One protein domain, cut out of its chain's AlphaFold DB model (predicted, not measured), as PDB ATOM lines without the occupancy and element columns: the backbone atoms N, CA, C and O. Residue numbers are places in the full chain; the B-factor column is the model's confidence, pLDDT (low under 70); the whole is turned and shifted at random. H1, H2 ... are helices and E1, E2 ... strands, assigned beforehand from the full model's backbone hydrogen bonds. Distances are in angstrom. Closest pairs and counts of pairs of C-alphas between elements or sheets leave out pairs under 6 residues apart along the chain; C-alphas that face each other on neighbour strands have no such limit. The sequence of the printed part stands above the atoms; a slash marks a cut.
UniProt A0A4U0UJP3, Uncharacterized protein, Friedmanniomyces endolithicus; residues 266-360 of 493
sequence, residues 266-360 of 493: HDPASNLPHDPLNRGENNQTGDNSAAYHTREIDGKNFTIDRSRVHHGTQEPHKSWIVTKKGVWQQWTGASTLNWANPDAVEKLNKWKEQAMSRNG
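What this domain is: This is residues 266 to 360 of the 493 residues of an uncharacterized protein of Friedmanniomyces endolithicus (UniProt A0A4U0UJP3). Two small strand hairpins and one long helix make the model: E3, in the short hairpin E3 E4, lies in the core, with E2 of the longer hairpin E1 E2 near it on one side and H2 packing on it on another. The four-residue helix H1 leads straight into E3, and residues 266 to 291, with no named element, loop beside E1 E2. The printed part has 95 residues, with E1, E2, H1, E3, E4 and H2 in that order, and each two-stranded sheet is antiparallel. The class is mixed, helices and strands, with 39 residues in named elements, under half; the whole is compact, with a radius of gyration of the C-alphas of 12.9 A and spans of 38 by 26 by 23 A.

How they stand to each other: E1, residues 292 to 297, and E2, residues 300 to 305, form an antiparallel hairpin at 154 degrees, with N 295 and O 302 2.9 A apart, within hydrogen-bond range. E3, residues 320 to 322, has its closest C-alpha to E2 at Ile 321, 6.7 A from that of Ile 304. E3 and E4, residues 328 to 330, form an antiparallel hairpin at 150 degrees, with N 329 and O 321 within hydrogen-bond range at 2.8 A. The closest C-alphas of E3 and H2, residues 342 to 358, are those of Ile 321 and Met 356, 6.8 A apart. H1, residues 316 to 319, only just touches H2, with 3 pairs of C-alphas within 8 A, the closest being the C-alphas of Ser 319 and Leu 348 at 7.0 A; H2 touches H1 with residues 348 to 352 alone. E1 and H2 are apart, as are E2 and H2. In H2 every O i to N i+4 pair is within hydrogen-bond range; H1 is too short for such a pair.

Where its parts are: E1 begins at C-alpha 292 (-19.152, -54.084, 19.916) and measures 15.9 A; E2 measures 16.7 A. H2 measures 24.2 A and ends at C-alpha 358 (-27.895, -38.547, 20.084).

The domain as a whole: The C-alphas farthest apart, of Gly 299 and Asn 341, are 38.7 A apart. The printed part has no cut, and the link E4 to H2 is long. Residues 266 to 290 have pLDDT under 70; the mean of the printed part is 78.1.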
ATOM      1  N   HIS A 266     -22.533 -62.656  16.619       56.44
ATOM      2  CA  HIS A 266     -23.792 -61.895  16.596       56.44
ATOM      3  C   HIS A 266     -23.864 -60.953  17.799       56.44
ATOM      4  O   HIS A 266     -23.483 -61.346  18.904       56.44
ATOM      5  N   ASP A 267     -24.381 -59.738  17.602       59.94
ATOM      6  CA  ASP A 267     -24.659 -58.823  18.707       59.94
ATOM      7  C   ASP A 267     -25.724 -59.425  19.618       59.94
ATOM      8  O   ASP A 267     -26.824 -59.725  19.155       59.94
ATOM      9  N   PRO A 268     -25.456 -59.598  20.921       53.44
ATOM     10  CA  PRO A 268     -26.396 -60.264  21.813       53.44
ATOM     11  C   PRO A 268     -27.682 -59.457  22.051       53.44
ATOM     12  O   PRO A 268     -28.640 -60.006  22.587       53.44
ATOM     13  N   ALA A 269     -27.718 -58.165  21.699       59.34
ATOM     14  CA  ALA A 269     -28.882 -57.306  21.894       59.34
ATOM     15  C   ALA A 269     -29.718 -57.120  20.615       59.34
ATOM     16  O   ALA A 269     -30.942 -57.067  20.710       59.34
ATOM     17  N   SER A 270     -29.097 -57.022  19.437       63.56
ATOM     18  CA  SER A 270     -29.787 -56.867  18.149       63.56
ATOM     19  C   SER A 270     -29.858 -58.154  17.323       63.56
ATOM     20  O   SER A 270     -30.604 -58.207  16.349       63.56
ATOM     21  N   ASN A 271     -29.112 -59.195  17.708       60.97
ATOM     22  CA  ASN A 271     -28.929 -60.454  16.978       60.97
ATOM     23  C   ASN A 271     -28.372 -60.279  15.549       60.97
ATOM     24  O   ASN A 271     -28.397 -61.212  14.743       60.97
ATOM     25  N   LEU A 272     -27.856 -59.091  15.221       65.25
ATOM     26  CA  LEU A 272     -27.250 -58.798  13.927       65.25
ATOM     27  C   LEU A 272     -25.803 -59.303  13.887       65.25
ATOM     28  O   LEU A 272     -25.119 -59.266  14.911       65.25
ATOM     29  N   PRO A 273     -25.310 -59.750  12.722       63.28
ATOM     30  CA  PRO A 273     -23.916 -60.147  12.582       63.28
ATOM     31  C   PRO A 273     -22.993 -58.944  12.820       63.28
ATOM     32  O   PRO A 273     -23.132 -57.902  12.177       63.28
ATOM     33  N   HIS A 274     -22.037 -59.101  13.729       63.31
ATOM     34  CA  HIS A 274     -20.941 -58.174  13.952       63.31
ATOM     35  C   HIS A 274     -19.912 -58.291  12.833       63.31
ATOM     36  O   HIS A 274     -19.333 -59.354  12.585       63.31
ATOM     37  N   ASP A 275     -19.628 -57.146  12.229       65.06
ATOM     38  CA  ASP A 275     -18.519 -56.958  11.309       65.06
ATOM     39  C   ASP A 275     -17.742 -55.703  11.740       65.06
ATOM     40  O   ASP A 275     -18.146 -54.591  11.389       65.06
ATOM     41  N   PRO A 276     -16.669 -55.839  12.544       59.47
ATOM     42  CA  PRO A 276     -15.883 -54.698  13.015       59.47
ATOM     43  C   PRO A 276     -15.101 -54.017  11.884       59.47
ATOM     44  O   PRO A 276     -14.562 -52.935  12.085       59.47
ATOM     45  N   LEU A 277     -15.048 -54.603  10.686       54.97
ATOM     46  CA  LEU A 277     -14.378 -53.983   9.546       54.97
ATOM     47  C   LEU A 277     -15.325 -53.123   8.704       54.97
ATOM     48  O   LEU A 277     -14.836 -52.389   7.849       54.97
ATOM     49  N   ASN A 278     -16.651 -53.203   8.925       52.59
ATOM     50  CA  ASN A 278     -17.706 -52.530   8.146       52.59
ATOM     51  C   ASN A 278     -17.315 -52.328   6.666       52.59
ATOM     52  O   ASN A 278     -17.310 -51.208   6.156       52.59
ATOM     53  N   ARG A 279     -16.919 -53.417   5.992       46.91
ATOM     54  CA  ARG A 279     -16.520 -53.436   4.568       46.91
ATOM     55  C   ARG A 279     -15.428 -52.425   4.148       46.91
ATOM     56  O   ARG A 279     -15.379 -52.048   2.982       46.91
ATOM     57  N   GLY A 280     -14.542 -52.012   5.056       44.12
ATOM     58  CA  GLY A 280     -13.379 -51.166   4.753       44.12
ATOM     59  C   GLY A 280     -13.598 -49.658   4.913       44.12
ATOM     60  O   GLY A 280     -12.698 -48.881   4.608       44.12
ATOM     61  N   GLU A 281     -14.758 -49.222   5.409       50.72
ATOM     62  CA  GLU A 281     -15.057 -47.797   5.631       50.72
ATOM     63  C   GLU A 281     -14.371 -47.240   6.895       50.72
ATOM     64  O   GLU A 281     -14.128 -46.037   6.992       50.72
ATOM     65  N   ASN A 282     -14.056 -48.112   7.866       55.38
ATOM     66  CA  ASN A 282     -13.299 -47.807   9.082       55.38
ATOM     67  C   ASN A 282     -12.894 -49.105   9.804       55.38
ATOM     68  O   ASN A 282     -13.734 -49.982  10.002       55.38
ATOM     69  N   ASN A 283     -11.639 -49.204  10.247       60.09
ATOM     70  CA  ASN A 283     -11.143 -50.354  10.992       60.09
ATOM     71  C   ASN A 283     -11.597 -50.288  12.462       60.09
ATOM     72  O   ASN A 283     -10.839 -49.850  13.318       60.09
ATOM     73  N   GLN A 284     -12.839 -50.674  12.782       65.81
ATOM     74  CA  GLN A 284     -13.359 -50.638  14.159       65.81
ATOM     75  C   GLN A 284     -12.739 -51.701  15.082       65.81
ATOM     76  O   GLN A 284     -13.272 -51.919  16.163       65.81
ATOM     77  N   THR A 285     -11.620 -52.335  14.727       61.09
ATOM     78  CA  THR A 285     -10.927 -53.295  15.595       61.09
ATOM     79  C   THR A 285     -10.366 -52.622  16.846       61.09
ATOM     80  O   THR A 285      -9.377 -51.898  16.792       61.09
ATOM     81  N   GLY A 286     -11.002 -52.874  17.986       56.06
ATOM     82  CA  GLY A 286     -10.459 -52.591  19.311       56.06
ATOM     83  C   GLY A 286      -9.701 -53.766  19.915       56.06
ATOM     84  O   GLY A 286      -9.770 -54.894  19.430       56.06
ATOM     85  N   ASP A 287      -9.006 -53.480  21.013       56.69
ATOM     86  CA  ASP A 287      -8.333 -54.468  21.856       56.69
ATOM     87  C   ASP A 287      -9.312 -55.489  22.466       56.69
ATOM     88  O   ASP A 287     -10.526 -55.339  22.361       56.69
ATOM     89  N   ASN A 288      -8.821 -56.497  23.196       48.31
ATOM     90  CA  ASN A 288      -9.628 -57.485  23.936       48.31
ATOM     91  C   ASN A 288     -10.724 -56.924  24.872       48.31
ATOM     92  O   ASN A 288     -11.569 -57.685  25.346       48.31
ATOM     93  N   SER A 289     -10.737 -55.617  25.150       56.00
ATOM     94  CA  SER A 289     -11.768 -54.945  25.945       56.00
ATOM     95  C   SER A 289     -12.895 -54.325  25.103       56.00
ATOM     96  O   SER A 289     -13.856 -53.784  25.668       56.00
ATOM     97  N   ALA A 290     -12.793 -54.405  23.770       67.00
ATOM     98  CA  ALA A 290     -13.788 -53.909  22.832       67.00
ATOM     99  C   ALA A 290     -15.181 -54.467  23.137       67.00
ATOM    100  O   ALA A 290     -15.377 -55.647  23.429       67.00
ATOM    101  N   ALA A 291     -16.168 -53.581  23.078       75.25
ATOM    102  CA  ALA A 291     -17.556 -53.917  23.360       75.25
ATOM    103  C   ALA A 291     -18.382 -53.511  22.151       75.25
ATOM    104  O   ALA A 291     -18.854 -52.377  22.080       75.25
ATOM    105  N   TYR A 292     -18.499 -54.403  21.176       77.62
ATOM    106  CA  TYR A 292     -19.152 -54.084  19.916       77.62
ATOM    107  C   TYR A 292     -20.659 -53.948  20.057       77.62
ATOM    108  O   TYR A 292     -21.287 -54.545  20.931       77.62
ATOM    109  N   HIS A 293     -21.234 -53.129  19.186       80.06
ATOM    110  CA  HIS A 293     -22.670 -53.079  18.998       80.06
ATOM    111  C   HIS A 293     -23.008 -52.896  17.535       80.06
ATOM    112  O   HIS A 293     -22.432 -52.021  16.886       80.06
ATOM    113  N   THR A 294     -23.964 -53.682  17.050       81.75
ATOM    114  CA  THR A 294     -24.406 -53.622  15.657       81.75
ATOM    115  C   THR A 294     -25.834 -53.121  15.560       81.75
ATOM    116  O   THR A 294     -26.717 -53.543  16.309       81.75
ATOM    117  N   ARG A 295     -26.056 -52.207  14.616       82.50
ATOM    118  CA  ARG A 295     -27.366 -51.654  14.293       82.50
ATOM    119  C   ARG A 295     -27.552 -51.593  12.785       82.50
ATOM    120  O   ARG A 295     -26.634 -51.219  12.061       82.50
ATOM    121  N   GLU A 296     -28.765 -51.887  12.341       83.19
ATOM    122  CA  GLU A 296     -29.190 -51.658  10.968       83.19
ATOM    123  C   GLU A 296     -29.665 -50.205  10.785       83.19
ATOM    124  O   GLU A 296     -30.487 -49.696  11.558       83.19
ATOM    125  N   ILE A 297     -29.110 -49.518   9.788       83.56
ATOM    126  CA  ILE A 297     -29.495 -48.168   9.367       83.56
ATOM    127  C   ILE A 297     -29.608 -48.198   7.843       83.56
ATOM    128  O   ILE A 297     -28.653 -48.571   7.167       83.56
ATOM    129  N   ASP A 298     -30.776 -47.845   7.307       84.12
ATOM    130  CA  ASP A 298     -31.053 -47.822   5.862       84.12
ATOM    131  C   ASP A 298     -30.682 -49.133   5.130       84.12
ATOM    132  O   ASP A 298     -30.087 -49.123   4.053       84.12
ATOM    133  N   GLY A 299     -31.000 -50.284   5.739       74.81
ATOM    134  CA  GLY A 299     -30.727 -51.613   5.171       74.81
ATOM    135  C   GLY A 299     -29.257 -52.046   5.226       74.81
ATOM    136  O   GLY A 299     -28.885 -53.056   4.628       74.81
ATOM    137  N   LYS A 300     -28.400 -51.281   5.913       76.38
ATOM    138  CA  LYS A 300     -26.980 -51.585   6.108       76.38
ATOM    139  C   LYS A 300     -26.675 -51.824   7.580       76.38
ATOM    140  O   LYS A 300     -27.121 -51.076   8.447       76.38
ATOM    141  N   ASN A 301     -25.862 -52.840   7.851       76.12
ATOM    142  CA  ASN A 301     -25.369 -53.124   9.194       76.12
ATOM    143  C   ASN A 301     -24.139 -52.273   9.485       76.12
ATOM    144  O   ASN A 301     -23.162 -52.325   8.741       76.12
ATOM    145  N   PHE A 302     -24.188 -51.539  10.589       83.00
ATOM    146  CA  PHE A 302     -23.065 -50.778  11.111       83.00
ATOM    147  C   PHE A 302     -22.679 -51.321  12.478       83.00
ATOM    148  O   PHE A 302     -23.531 -51.452  13.359       83.00
ATOM    149  N   THR A 303     -21.394 -51.595  12.664       82.75
ATOM    150  CA  THR A 303     -20.821 -52.052  13.932       82.75
ATOM    151  C   THR A 303     -19.928 -50.967  14.515       82.75
ATOM    152  O   THR A 303     -19.062 -50.444  13.818       82.75
ATOM    153  N   ILE A 304     -20.112 -50.625  15.789       83.56
ATOM    154  CA  ILE A 304     -19.242 -49.677  16.497       83.56
ATOM    155  C   ILE A 304     -18.606 -50.333  17.716       83.56
ATOM    156  O   ILE A 304     -19.275 -51.056  18.458       83.56
ATOM    157  N   ASP A 305     -17.336 -50.032  17.973       82.81
ATOM    158  CA  ASP A 305     -16.714 -50.368  19.250       82.81
ATOM    159  C   ASP A 305     -17.213 -49.396  20.328       82.81
ATOM    160  O   ASP A 305     -16.997 -48.184  20.259       82.81
ATOM    161  N   ARG A 306     -17.882 -49.901  21.365       80.44
ATOM    162  CA  ARG A 306     -18.400 -49.104  22.486       80.44
ATOM    163  C   ARG A 306     -17.520 -49.139  23.716       80.44
ATOM    164  O   ARG A 306     -17.879 -48.492  24.709       80.44
ATOM    165  N   SER A 307     -16.406 -49.853  23.706       81.69
ATOM    166  CA  SER A 307     -15.466 -49.815  24.819       81.69
ATOM    167  C   SER A 307     -14.988 -48.381  25.070       81.69
ATOM    168  O   SER A 307     -15.110 -47.472  24.229       81.69
ATOM    169  N   ARG A 308     -14.562 -48.142  26.313       83.31
ATOM    170  CA  ARG A 308     -13.952 -46.860  26.661       83.31
ATOM    171  C   ARG A 308     -12.569 -46.808  26.033       83.31
ATOM    172  O   ARG A 308     -11.913 -47.828  25.883       83.31
ATOM    173  N   VAL A 309     -12.159 -45.602  25.684       84.62
ATOM    174  CA  VAL A 309     -10.770 -45.322  25.354       84.62
ATOM    175  C   VAL A 309      -9.957 -45.352  26.637       84.62
ATOM    176  O   VAL A 309     -10.367 -44.740  27.634       84.62
ATOM    177  N   HIS A 310      -8.822 -46.042  26.595       81.94
ATOM    178  CA  HIS A 310      -7.858 -46.084  27.685       81.94
ATOM    179  C   HIS A 310      -6.773 -45.017  27.502       81.94
ATOM    180  O   HIS A 310      -6.371 -44.682  26.393       81.94
ATOM    181  N   HIS A 311      -6.315 -44.442  28.613       80.88
ATOM    182  CA  HIS A 311      -5.178 -43.527  28.598       80.88
ATOM    183  C   HIS A 311      -3.897 -44.296  28.253       80.88
ATOM    184  O   HIS A 311      -3.622 -45.324  28.872       80.88
ATOM    185  N   GLY A 312      -3.089 -43.747  27.347       74.31
ATOM    186  CA  GLY A 312      -1.786 -44.290  26.960       74.31
ATOM    187  C   GLY A 312      -1.818 -45.317  25.826       74.31
ATOM    188  O   GLY A 312      -0.762 -45.606  25.280       74.31
ATOM    189  N   THR A 313      -2.996 -45.807  25.431       77.94
ATOM    190  CA  THR A 313      -3.161 -46.729  24.297       77.94
ATOM    191  C   THR A 313      -3.787 -45.978  23.134       77.94
ATOM    192  O   THR A 313      -4.836 -45.359  23.309       77.94
ATOM    193  N   GLN A 314      -3.150 -46.001  21.963       80.75
ATOM    194  CA  GLN A 314      -3.726 -45.386  20.770       80.75
ATOM    195  C   GLN A 314      -4.791 -46.304  20.184       80.75
ATOM    196  O   GLN A 314      -4.522 -47.454  19.870       80.75
ATOM    197  N   GLU A 315      -6.012 -45.795  20.046       80.31
ATOM    198  CA  GLU A 315      -7.143 -46.568  19.521       80.31
ATOM    199  C   GLU A 315      -7.953 -45.705  18.541       80.31
ATOM    200  O   GLU A 315      -9.098 -45.330  18.837       80.31
ATOM    201  N   PRO A 316      -7.360 -45.293  17.400       80.44
ATOM    202  CA  PRO A 316      -7.895 -44.230  16.545       80.44
ATOM    203  C   PRO A 316      -9.326 -44.480  16.069       80.44
ATOM    204  O   PRO A 316     -10.119 -43.544  15.937       80.44
ATOM    205  N   HIS A 317      -9.703 -45.742  15.889       78.19
ATOM    206  CA  HIS A 317     -11.047 -46.162  15.510       78.19
ATOM    207  C   HIS A 317     -12.126 -45.760  16.526       78.19
ATOM    208  O   HIS A 317     -13.257 -45.461  16.139       78.19
ATOM    209  N   LYS A 318     -11.784 -45.634  17.819       85.69
ATOM    210  CA  LYS A 318     -12.707 -45.180  18.878       85.69
ATOM    211  C   LYS A 318     -13.072 -43.696  18.772       85.69
ATOM    212  O   LYS A 318     -13.977 -43.255  19.486       85.69
ATOM    213  N   SER A 319     -12.405 -42.935  17.899       88.00
ATOM    214  CA  SER A 319     -12.754 -41.544  17.577       88.00
ATOM    215  C   SER A 319     -13.908 -41.407  16.581       88.00
ATOM    216  O   SER A 319     -14.350 -40.291  16.314       88.00
ATOM    217  N   TRP A 320     -14.424 -42.521  16.064       88.94
ATOM    218  CA  TRP A 320     -15.495 -42.550  15.080       88.94
ATOM    219  C   TRP A 320     -16.805 -43.078  15.660       88.94
ATOM    220  O   TRP A 320     -16.827 -43.935  16.543       88.94
ATOM    221  N   ILE A 321     -17.914 -42.574  15.125       89.81
ATOM    222  CA  ILE A 321     -19.266 -43.094  15.344       89.81
ATOM    223  C   ILE A 321     -20.049 -43.058  14.030       89.81
ATOM    224  O   ILE A 321     -19.741 -42.263  13.147       89.81
ATOM    225  N   VAL A 322     -21.102 -43.865  13.913       89.38
ATOM    226  CA  VAL A 322     -22.055 -43.747  12.799       89.38
ATOM    227  C   VAL A 322     -23.270 -42.954  13.259       89.38
ATOM    228  O   VAL A 322     -23.840 -43.197  14.331       89.38
ATOM    229  N   THR A 323     -23.656 -41.980  12.447       90.00
ATOM    230  CA  THR A 323     -24.835 -41.151  12.680       90.00
ATOM    231  C   THR A 323     -26.126 -41.923  12.421       90.00
ATOM    232  O   THR A 323     -26.134 -42.954  11.754       90.00
ATOM    233  N   LYS A 324     -27.268 -41.393  12.871       89.81
ATOM    234  CA  LYS A 324     -28.589 -41.985  12.580       89.81
ATOM    235  C   LYS A 324     -28.932 -42.086  11.081       89.81
ATOM    236  O   LYS A 324     -29.913 -42.737  10.757       89.81
ATOM    237  N   LYS A 325     -28.160 -41.420  10.210       88.12
ATOM    238  CA  LYS A 325     -28.285 -41.430   8.741       88.12
ATOM    239  C   LYS A 325     -27.295 -42.397   8.062       88.12
ATOM    240  O   LYS A 325     -27.083 -42.298   6.862       88.12
ATOM    241  N   GLY A 326     -26.585 -43.229   8.829       84.44
ATOM    242  CA  GLY A 326     -25.610 -44.175   8.274       84.44
ATOM    243  C   GLY A 326     -24.300 -43.531   7.806       84.44
ATOM    244  O   GLY A 326     -23.550 -44.149   7.062       84.44
ATOM    245  N   VAL A 327     -24.010 -42.291   8.220       87.38
ATOM    246  CA  VAL A 327     -22.769 -41.580   7.861       87.38
ATOM    247  C   VAL A 327     -21.767 -41.664   9.005       87.38
ATOM    248  O   VAL A 327     -22.126 -41.361  10.147       87.38
ATOM    249  N   TRP A 328     -20.523 -42.027   8.697       85.62
ATOM    250  CA  TRP A 328     -19.406 -41.990   9.638       85.62
ATOM    251  C   TRP A 328     -19.051 -40.554  10.028       85.62
ATOM    252  O   TRP A 328     -18.843 -39.690   9.180       85.62
ATOM    253  N   GLN A 329     -18.962 -40.305  11.328       89.06
ATOM    254  CA  GLN A 329     -18.577 -39.029  11.910       89.06
ATOM    255  C   GLN A 329     -17.394 -39.250  12.853       89.06
ATOM    256  O   GLN A 329     -17.493 -40.008  13.820       89.06
ATOM    257  N   GLN A 330     -16.293 -38.548  12.591       90.56
ATOM    258  CA  GLN A 330     -15.146 -38.511  13.488       90.56
ATOM    259  C   GLN A 330     -15.280 -37.368  14.496       90.56
ATOM    260  O   GLN A 330     -15.873 -36.322  14.218       90.56
ATOM    261  N   TRP A 331     -14.708 -37.552  15.680       91.75
ATOM    262  CA  TRP A 331     -14.517 -36.472  16.632       91.75
ATOM    263  C   TRP A 331     -13.556 -35.419  16.071       91.75
ATOM    264  O   TRP A 331     -12.469 -35.747  15.604       91.75
ATOM    265  N   THR A 332     -13.917 -34.142  16.175       89.69
ATOM    266  CA  THR A 332     -13.116 -33.019  15.654       89.69
ATOM    267  C   THR A 332     -11.724 -32.924  16.282       89.69
ATOM    268  O   THR A 332     -10.788 -32.470  15.634       89.69
ATOM    269  N   GLY A 333     -11.571 -33.380  17.529       86.94
ATOM    270  CA  GLY A 333     -10.290 -33.421  18.234       86.94
ATOM    271  C   GLY A 333      -9.412 -34.631  17.903       86.94
ATOM    272  O   GLY A 333      -8.363 -34.776  18.518       86.94
ATOM    273  N   ALA A 334      -9.815 -35.518  16.985       85.38
ATOM    274  CA  ALA A 334      -9.106 -36.777  16.747       85.38
ATOM    275  C   ALA A 334      -7.674 -36.586  16.220       85.38
ATOM    276  O   ALA A 334      -6.767 -37.274  16.678       85.38
ATOM    277  N   SER A 335      -7.453 -35.631  15.312       83.81
ATOM    278  CA  SER A 335      -6.133 -35.367  14.715       83.81
ATOM    279  C   SER A 335      -5.129 -34.740  15.687       83.81
ATOM    280  O   SER A 335      -3.925 -34.846  15.484       83.81
ATOM    281  N   THR A 336      -5.616 -34.092  16.746       87.19
ATOM    282  CA  THR A 336      -4.800 -33.430  17.776       87.19
ATOM    283  C   THR A 336      -4.879 -34.142  19.128       87.19
ATOM    284  O   THR A 336      -4.412 -33.621  20.145       87.19
ATOM    285  N   LEU A 337      -5.470 -35.340  19.163       86.81
ATOM    286  CA  LEU A 337      -5.657 -36.101  20.386       86.81
ATOM    287  C   LEU A 337      -4.316 -36.600  20.921       86.81
ATOM    288  O   LEU A 337      -3.681 -37.487  20.360       86.81
ATOM    289  N   ASN A 338      -3.939 -36.087  22.088       87.75
ATOM    290  CA  ASN A 338      -2.877 -36.675  22.883       87.75
ATOM    291  C   ASN A 338      -3.440 -37.804  23.765       87.75
ATOM    292  O   ASN A 338      -4.061 -37.541  24.798       87.75
ATOM    293  N   TRP A 339      -3.190 -39.059  23.380       84.75
ATOM    294  CA  TRP A 339      -3.620 -40.263  24.107       84.75
ATOM    295  C   TRP A 339      -2.996 -40.405  25.506       84.75
ATOM    296  O   TRP A 339      -3.566 -41.077  26.366       84.75
ATOM    297  N   ALA A 340      -1.866 -39.739  25.765       85.56
ATOM    298  CA  ALA A 340      -1.224 -39.670  27.079       85.56
ATOM    299  C   ALA A 340      -1.780 -38.535  27.964       85.56
ATOM    300  O   ALA A 340      -1.351 -38.363  29.103       85.56
ATOM    301  N   ASN A 341      -2.723 -37.728  27.469       88.62
ATOM    302  CA  ASN A 341      -3.418 -36.751  28.296       88.62
ATOM    303  C   ASN A 341      -4.757 -37.342  28.785       88.62
ATOM    304  O   ASN A 341      -5.685 -37.492  27.981       88.62
ATOM    305  N   PRO A 342      -4.910 -37.641  30.092       85.38
ATOM    306  CA  PRO A 342      -6.137 -38.238  30.619       85.38
ATOM    307  C   PRO A 342      -7.366 -37.340  30.419       85.38
ATOM    308  O   PRO A 342      -8.464 -37.856  30.203       85.38
ATOM    309  N   ASP A 343      -7.199 -36.014  30.418       87.31
ATOM    310  CA  ASP A 343      -8.304 -35.081  30.180       87.31
ATOM    311  C   ASP A 343      -8.754 -35.092  28.715       87.31
ATOM    312  O   ASP A 343      -9.952 -35.002  28.437       87.31
ATOM    313  N   ALA A 344      -7.824 -35.251  27.768       85.12
ATOM    314  CA  ALA A 344      -8.143 -35.351  26.344       85.12
ATOM    315  C   ALA A 344      -8.881 -36.664  26.027       85.12
ATOM    316  O   ALA A 344      -9.913 -36.652  25.353       85.12
ATOM    317  N   VAL A 345      -8.420 -37.779  26.599       89.75
ATOM    318  CA  VAL A 345      -9.087 -39.087  26.502       89.75
ATOM    319  C   VAL A 345     -10.480 -39.062  27.139       89.75
ATOM    320  O   VAL A 345     -11.439 -39.605  26.584       89.75
ATOM    321  N   GLU A 346     -10.645 -38.393  28.280       90.06
ATOM    322  CA  GLU A 346     -11.955 -38.239  28.915       90.06
ATOM    323  C   GLU A 346     -12.894 -37.338  28.088       90.06
ATOM    324  O   GLU A 346     -14.095 -37.616  28.018       90.06
ATOM    325  N   LYS A 347     -12.379 -36.289  27.423       90.94
ATOM    326  CA  LYS A 347     -13.151 -35.476  26.459       90.94
ATOM    327  C   LYS A 347     -13.643 -36.339  25.286       90.94
ATOM    328  O   LYS A 347     -14.840 -36.291  24.990       90.94
ATOM    329  N   LEU A 348     -12.787 -37.186  24.703       91.88
ATOM    330  CA  LEU A 348     -13.183 -38.134  23.652       91.88
ATOM    331  C   LEU A 348     -14.253 -39.122  24.146       91.88
ATOM    332  O   LEU A 348     -15.298 -39.273  23.515       91.88
ATOM    333  N   ASN A 349     -14.043 -39.757  25.304       91.38
ATOM    334  CA  ASN A 349     -15.006 -40.698  25.886       91.38
ATOM    335  C   ASN A 349     -16.382 -40.046  26.128       91.38
ATOM    336  O   ASN A 349     -17.415 -40.651  25.826       91.38
ATOM    337  N   LYS A 350     -16.408 -38.803  26.634       91.62
ATOM    338  CA  LYS A 350     -17.644 -38.024  26.824       91.62
ATOM    339  C   LYS A 350     -18.327 -37.703  25.502       91.62
ATOM    340  O   LYS A 350     -19.543 -37.868  25.408       91.62
ATOM    341  N   TRP A 351     -17.570 -37.255  24.501       93.56
ATOM    342  CA  TRP A 351     -18.106 -37.004  23.164       93.56
ATOM    343  C   TRP A 351     -18.721 -38.276  22.585       93.56
ATOM    344  O   TRP A 351     -19.882 -38.251  22.190       93.56
ATOM    345  N   LYS A 352     -18.003 -39.402  22.627       90.69
ATOM    346  CA  LYS A 352     -18.449 -40.691  22.084       90.69
ATOM    347  C   LYS A 352     -19.765 -41.132  22.723       90.69
ATOM    348  O   LYS A 352     -20.702 -41.505  22.024       90.69
ATOM    349  N   GLU A 353     -19.874 -41.043  24.050       88.62
ATOM    350  CA  GLU A 353     -21.105 -41.374  24.783       88.62
ATOM    351  C   GLU A 353     -22.284 -40.469  24.386       88.62
ATOM    352  O   GLU A 353     -23.383 -40.965  24.122       88.62
ATOM    353  N   GLN A 354     -22.056 -39.157  24.274       89.81
ATOM    354  CA  GLN A 354     -23.080 -38.201  23.842       89.81
ATOM    355  C   GLN A 354     -23.491 -38.408  22.381       89.81
ATOM    356  O   GLN A 354     -24.681 -38.388  22.070       89.81
ATOM    357  N   ALA A 355     -22.525 -38.616  21.489       90.56
ATOM    358  CA  ALA A 355     -22.738 -38.794  20.062       90.56
ATOM    359  C   ALA A 355     -23.482 -40.106  19.778       90.56
ATOM    360  O   ALA A 355     -24.468 -40.096  19.042       90.56
ATOM    361  N   MET A 356     -23.103 -41.208  20.434       89.12
ATOM    362  CA  MET A 356     -23.852 -42.468  20.385       89.12
ATOM    363  C   MET A 356     -25.302 -42.271  20.848       89.12
ATOM    364  O   MET A 356     -26.233 -42.671  20.151       89.12
ATOM    365  N   SER A 357     -25.503 -41.606  21.993       86.88
ATOM    366  CA  SER A 357     -26.844 -41.362  22.535       86.88
ATOM    367  C   SER A 357     -27.713 -40.509  21.604       86.88
ATOM    368  O   SER A 357     -28.865 -40.864  21.368       86.88
ATOM    369  N   ARG A 358     -27.177 -39.418  21.037       88.31
ATOM    370  CA  ARG A 358     -27.895 -38.547  20.084       88.31
ATOM    371  C   ARG A 358     -28.272 -39.266  18.792       88.31
ATOM    372  O   ARG A 358     -29.305 -38.963  18.203       88.31
ATOM    373  N   ASN A 359     -27.447 -40.218  18.363       88.50
ATOM    374  CA  ASN A 359     -27.662 -40.984  17.139       88.50
ATOM    375  C   ASN A 359     -28.501 -42.257  17.348       88.50
ATOM    376  O   ASN A 359     -28.669 -43.042  16.418       88.50
ATOM    377  N   GLY A 360     -29.081 -42.444  18.539       83.19
ATOM    378  CA  GLY A 360     -30.012 -43.539  18.812       83.19
ATOM    379  C   GLY A 360     -29.336 -44.900  18.963       83.19
ATOM    380  O   GLY A 360     -29.980 -45.926  18.766       83.19
TER     381      GLY A 360